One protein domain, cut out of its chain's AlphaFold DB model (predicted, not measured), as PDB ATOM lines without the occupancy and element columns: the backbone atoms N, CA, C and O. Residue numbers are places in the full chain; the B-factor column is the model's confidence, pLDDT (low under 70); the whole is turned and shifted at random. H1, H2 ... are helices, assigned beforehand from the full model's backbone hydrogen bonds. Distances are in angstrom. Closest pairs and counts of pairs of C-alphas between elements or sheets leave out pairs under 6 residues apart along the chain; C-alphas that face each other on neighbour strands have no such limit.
ATOM      1  N   GLU A  51     -39.761   1.859   4.067       97.27
ATOM      2  CA  GLU A  51     -40.050   0.898   3.014       97.27
ATOM      3  C   GLU A  51     -39.235   1.196   1.747       97.27
ATOM      4  O   GLU A  51     -38.977   2.350   1.391       97.27
ATOM      5  N   ILE A  52     -38.886   0.147   0.999       95.88
ATOM      6  CA  ILE A  52     -38.040   0.259  -0.201       95.88
ATOM      7  C   ILE A  52     -38.668   1.193  -1.250       95.88
ATOM      8  O   ILE A  52     -37.959   1.957  -1.907       95.88
ATOM      9  N   TRP A  53     -39.997   1.179  -1.397       97.48
ATOM     10  CA  TRP A  53     -40.684   2.044  -2.361       97.48
ATOM     11  C   TRP A  53     -40.515   3.536  -2.029       97.48
ATOM     12  O   TRP A  53     -40.390   4.344  -2.947       97.48
ATOM     13  N   GLU A  54     -40.428   3.910  -0.746       97.97
ATOM     14  CA  GLU A  54     -40.175   5.296  -0.335       97.97
ATOM     15  C   GLU A  54     -38.767   5.743  -0.727       97.97
ATOM     16  O   GLU A  54     -38.558   6.905  -1.068       97.97
ATOM     17  N   ILE A  55     -37.798   4.825  -0.690       97.16
ATOM     18  CA  ILE A  55     -36.427   5.086  -1.137       97.16
ATOM     19  C   ILE A  55     -36.372   5.257  -2.655       97.16
ATOM     20  O   ILE A  55     -35.650   6.122  -3.145       97.16
ATOM     21  N   LEU A  56     -37.123   4.446  -3.402       96.05
ATOM     22  CA  LEU A  56     -37.172   4.527  -4.862       96.05
ATOM     23  C   LEU A  56     -37.839   5.827  -5.341       96.05
ATOM     24  O   LEU A  56     -37.344   6.442  -6.280       96.05
ATOM     25  N   GLU A  57     -38.914   6.257  -4.676       98.12
ATOM     26  CA  GLU A  57     -39.682   7.453  -5.050       98.12
ATOM     27  C   GLU A  57     -39.062   8.749  -4.500       98.12
ATOM     28  O   GLU A  57     -38.852   9.717  -5.231       98.12
ATOM     29  N   TYR A  58     -38.739   8.779  -3.203       96.67
ATOM     30  CA  TYR A  58     -38.317   9.993  -2.491       96.67
ATOM     31  C   TYR A  58     -36.820  10.055  -2.196       96.67
ATOM     32  O   TYR A  58     -36.361  11.009  -1.569       96.67
ATOM     33  N   GLN A  59     -36.058   9.072  -2.677       95.57
ATOM     34  CA  GLN A  59     -34.621   8.931  -2.459       95.57
ATOM     35  C   GLN A  59     -34.253   8.615  -0.998       95.57
ATOM     36  O   GLN A  59     -35.026   8.771  -0.044       95.57
ATOM     37  N   LYS A  60     -33.026   8.116  -0.822       94.04
ATOM     38  CA  LYS A  60     -32.448   7.830   0.496       94.04
ATOM     39  C   LYS A  60     -31.824   9.071   1.120       94.04
ATOM     40  O   LYS A  60     -31.299   9.935   0.414       94.04
ATOM     41  N   ILE A  61     -31.790   9.107   2.450       94.76
ATOM     42  CA  ILE A  61     -30.996  10.100   3.175       94.76
ATOM     43  C   ILE A  61     -29.506   9.850   2.857       94.76
ATOM     44  O   ILE A  61     -29.058   8.699   2.916       94.76
ATOM     45  N   PRO A  62     -28.716  10.882   2.508       92.50
ATOM     46  CA  PRO A  62     -27.280  10.726   2.283       92.50
ATOM     47  C   PRO A  62     -26.569  10.090   3.486       92.50
ATOM     48  O   PRO A  62     -26.922  10.373   4.628       92.50
ATOM     49  N   GLU A  63     -25.576   9.239   3.220       91.00
ATOM     50  CA  GLU A  63     -24.808   8.465   4.219       91.00
ATOM     51  C   GLU A  63     -25.629   7.504   5.106       91.00
ATOM     52  O   GLU A  63     -25.059   6.837   5.964       91.00
ATOM     53  N   SER A  64     -26.947   7.390   4.905       95.85
ATOM     54  CA  SER A  64     -27.757   6.387   5.601       95.85
ATOM     55  C   SER A  64     -27.686   5.024   4.913       95.85
ATOM     56  O   SER A  64     -27.518   4.929   3.688       95.85
ATOM     57  N   ILE A  65     -27.881   3.971   5.706       96.55
ATOM     58  CA  ILE A  65     -28.260   2.653   5.197       96.55
ATOM     59  C   ILE A  65     -29.756   2.446   5.371       96.55
ATOM     60  O   ILE A  65     -30.324   2.876   6.371       96.55
ATOM     61  N   ASN A  66     -30.387   1.769   4.417       97.97
ATOM     62  CA  ASN A  66     -31.778   1.367   4.555       97.97
ATOM     63  C   ASN A  66     -31.842  -0.064   5.096       97.97
ATOM     64  O   ASN A  66     -31.283  -0.978   4.492       97.97
ATOM     65  N   VAL A  67     -32.500  -0.225   6.241       98.24
ATOM     66  CA  VAL A  67     -32.856  -1.520   6.833       98.24
ATOM     67  C   VAL A  67     -34.356  -1.447   7.098       98.24
ATOM     68  O   VAL A  67     -34.731  -0.916   8.143       98.24
ATOM     69  N   PRO A  68     -35.201  -1.891   6.154       98.34
ATOM     70  CA  PRO A  68     -36.651  -1.752   6.244       98.34
ATOM     71  C   PRO A  68     -37.236  -2.227   7.578       98.34
ATOM     72  O   PRO A  68     -36.682  -3.100   8.253       98.34
ATOM     73  N   LEU A  69     -38.354  -1.618   7.981       98.36
ATOM     74  CA  LEU A  69     -38.970  -1.846   9.289       98.36
ATOM     75  C   LEU A  69     -39.330  -3.320   9.536       98.36
ATOM     76  O   LEU A  69     -39.235  -3.787  10.670       98.36
ATOM     77  N   ASP A  70     -39.728  -4.049   8.499       97.84
ATOM     78  CA  ASP A  70     -40.030  -5.480   8.552       97.84
ATOM     79  C   ASP A  70     -38.775  -6.349   8.743       97.84
ATOM     80  O   ASP A  70     -38.840  -7.401   9.376       97.84
ATOM     81  N   GLU A  71     -37.613  -5.884   8.286       98.13
ATOM     82  CA  GLU A  71     -36.342  -6.601   8.394       98.13
ATOM     83  C   GLU A  71     -35.525  -6.227   9.640       98.13
ATOM     84  O   GLU A  71     -34.667  -7.004  10.071       98.13
ATOM     85  N   VAL A  72     -35.749  -5.050  10.238       97.61
ATOM     86  CA  VAL A  72     -34.863  -4.479  11.275       97.61
ATOM     87  C   VAL A  72     -34.674  -5.394  12.489       97.61
ATOM     88  O   VAL A  72     -33.573  -5.490  13.040       97.61
ATOM     89  N   GLY A  73     -35.725  -6.117  12.886       96.44
ATOM     90  CA  GLY A  73     -35.675  -7.053  14.008       96.44
ATOM     91  C   GLY A  73     -34.701  -8.206  13.765       96.44
ATOM     92  O   GLY A  73     -33.916  -8.546  14.653       96.44
ATOM     93  N   GLU A  74     -34.714  -8.775  12.560       98.13
ATOM     94  CA  GLU A  74     -33.816  -9.858  12.146       98.13
ATOM     95  C   GLU A  74     -32.414  -9.326  11.819       98.13
ATOM     96  O   GLU A  74     -31.408  -9.916  12.220       98.13
ATOM     97  N   ALA A  75     -32.332  -8.157  11.177       98.28
ATOM     98  CA  ALA A  75     -31.089  -7.466  10.839       98.28
ATOM     99  C   ALA A  75     -30.208  -7.212  12.069       98.28
ATOM    100  O   ALA A  75     -29.007  -7.481  12.070       98.28
ATOM    101  N   LEU A  76     -30.788  -6.749  13.174       96.56
ATOM    102  CA  LEU A  76     -30.015  -6.489  14.389       96.56
ATOM    103  C   LEU A  76     -29.665  -7.771  15.166       96.56
ATOM    104  O   LEU A  76     -28.853  -7.731  16.096       96.56
ATOM    105  N   GLN A  77     -30.189  -8.930  14.763       96.76
ATOM    106  CA  GLN A  77     -29.922 -10.229  15.386       96.76
ATOM    107  C   GLN A  77     -28.981 -11.123  14.570       96.76
ATOM    108  O   GLN A  77     -28.208 -11.863  15.179       96.76
ATOM    109  N   MET A  78     -28.956 -11.005  13.236       97.65
ATOM    110  CA  MET A  78     -28.082 -11.808  12.367       97.65
ATOM    111  C   MET A  78     -26.595 -11.614  12.681       97.65
ATOM    112  O   MET A  78     -26.186 -10.657  13.346       97.65
ATOM    113  N   ASN A  79     -25.753 -12.536  12.227       98.09
ATOM    114  CA  ASN A  79     -24.327 -12.427  12.496       98.09
ATOM    115  C   ASN A  79     -23.700 -11.244  11.705       98.09
ATOM    116  O   ASN A  79     -24.245 -10.830  10.681       98.09
ATOM    117  N   PRO A  80     -22.566 -10.671  12.158       98.35
ATOM    118  CA  PRO A  80     -21.980  -9.488  11.520       98.35
ATOM    119  C   PRO A  80     -21.587  -9.663  10.047       98.35
ATOM    120  O   PRO A  80     -21.570  -8.679   9.312       98.35
ATOM    121  N   ARG A  81     -21.267 -10.890   9.611       98.46
ATOM    122  CA  ARG A  81     -20.922 -11.180   8.213       98.46
ATOM    123  C   ARG A  81     -22.152 -11.024   7.328       98.46
ATOM    124  O   ARG A  81     -22.083 -10.274   6.363       98.46
ATOM    125  N   ASP A  82     -23.261 -11.656   7.703       98.51
ATOM    126  CA  ASP A  82     -24.514 -11.595   6.942       98.51
ATOM    127  C   ASP A  82     -25.053 -10.161   6.888       98.51
ATOM    128  O   ASP A  82     -25.508  -9.704   5.843       98.51
ATOM    129  N   PHE A  83     -24.933  -9.409   7.990       98.47
ATOM    130  CA  PHE A  83     -25.318  -7.995   8.009       98.47
ATOM    131  C   PHE A  83     -24.480  -7.169   7.024       98.47
ATOM    132  O   PHE A  83     -25.032  -6.365   6.269       98.47
ATOM    133  N   LYS A  84     -23.155  -7.386   6.998       98.36
ATOM    134  CA  LYS A  84     -22.256  -6.691   6.068       98.36
ATOM    135  C   LYS A  84     -22.524  -7.075   4.621       98.36
ATOM    136  O   LYS A  84     -22.440  -6.212   3.759       98.36
ATOM    137  N   GLU A  85     -22.855  -8.329   4.351       98.60
ATOM    138  CA  GLU A  85     -23.215  -8.783   3.009       98.60
ATOM    139  C   GLU A  85     -24.546  -8.178   2.543       98.60
ATOM    140  O   GLU A  85     -24.624  -7.664   1.429       98.60
ATOM    141  N   LYS A  86     -25.569  -8.164   3.410       98.27
ATOM    142  CA  LYS A  86     -26.914  -7.691   3.055       98.27
ATOM    143  C   LYS A  86     -27.018  -6.167   2.960       98.27
ATOM    144  O   LYS A  86     -27.576  -5.656   1.994       98.27
ATOM    145  N   TYR A  87     -26.488  -5.437   3.942       97.28
ATOM    146  CA  TYR A  87     -26.665  -3.978   4.049       97.28
ATOM    147  C   TYR A  87     -25.406  -3.182   3.699       97.28
ATOM    148  O   TYR A  87     -25.401  -1.955   3.795       97.28
ATOM    149  N   ASN A  88     -24.329  -3.867   3.300       96.56
ATOM    150  CA  ASN A  88     -23.038  -3.272   2.966       96.56
ATOM    151  C   ASN A  88     -22.437  -2.395   4.083       96.56
ATOM    152  O   ASN A  88     -21.548  -1.583   3.829       96.56
ATOM    153  N   GLU A  89     -22.831  -2.602   5.343       96.22
ATOM    154  CA  GLU A  89     -22.290  -1.887   6.504       96.22
ATOM    155  C   GLU A  89     -21.873  -2.786   7.663       96.22
ATOM    156  O   GLU A  89     -22.239  -3.953   7.729       96.22
ATOM    157  N   VAL A  90     -21.030  -2.266   8.558       96.09
ATOM    158  CA  VAL A  90     -20.689  -2.999   9.786       96.09
ATOM    159  C   VAL A  90     -21.925  -3.059  10.682       96.09
ATOM    160  O   VAL A  90     -22.613  -2.061  10.873       96.09
ATOM    161  N   LYS A  91     -22.215  -4.239  11.240       97.28
ATOM    162  CA  LYS A  91     -23.332  -4.406  12.171       97.28
ATOM    163  C   LYS A  91     -23.108  -3.556  13.432       97.28
ATOM    164  O   LYS A  91     -22.050  -3.719  14.045       97.28
ATOM    165  N   PRO A  92     -24.084  -2.737  13.865       96.17
ATOM    166  CA  PRO A  92     -23.956  -1.972  15.098       96.17
ATOM    167  C   PRO A  92     -23.876  -2.893  16.324       96.17
ATOM    168  O   PRO A  92     -24.502  -3.960  16.386       96.17
TER     169      PRO A  92
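Overview. This is residues 51 to 92 of the 97 residues of the protein "Thiosulfate sulfurtransferase/rhodanese-like domain-containing protein 3" of Homo sapiens (UniProt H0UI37). Three short helices stand round a long looping link: the longest, H3, and the four-residue H2 lie near each other at one end, and H1 sits by itself at the other. Between them residues 59 to 71 swing out to a turn near Glu 63 and come back through the middle of the domain, while the last residues, 88 to 92, fold back past H3. The printed part has 42 residues with three named helices, in the order H1, H2, H3, and no named strand; the class is all helix, though only 19 of the 42 residues are in named elements. It is only just compact, close to loose, with a radius of gyration of the C-alphas of 10.8 A, and only just elongated, with spans of 31 by 20 by 14 A.

Along the chain. H3 holds residues 80 to 87 and is 10.4 A long from first to last C-alpha, ending with C-alpha 87 at (-26.665, -3.978, 4.049). H2 holds residues 72 to 75, 4.8 A. H1 holds residues 52 to 58, 10.0 A, and begins with C-alpha 52 at (-38.040, 0.259, -0.201).

Arrangement. H3 and H2 are close but not clearly touching; their closest C-alphas, those of Phe 83 and Ala 75, are 6.4 A apart. H1 is apart from H3 and from H2. In H1 and H3 every O i to N i+4 pair is within hydrogen-bond range; H2 is too short for such a pair, and its one O i to N i+3 pair is within range.

Size, cuts and confidence. The two C-alphas farthest apart, those of Glu 57 and Asn 79, are 30.6 A apart. The link from H2 to H3 is tight, with 4 residues; that from H1 to H2 is long, with 13. The printed part has no cut. The mean pLDDT of the printed part is 97.0, and no printed residue is under 70.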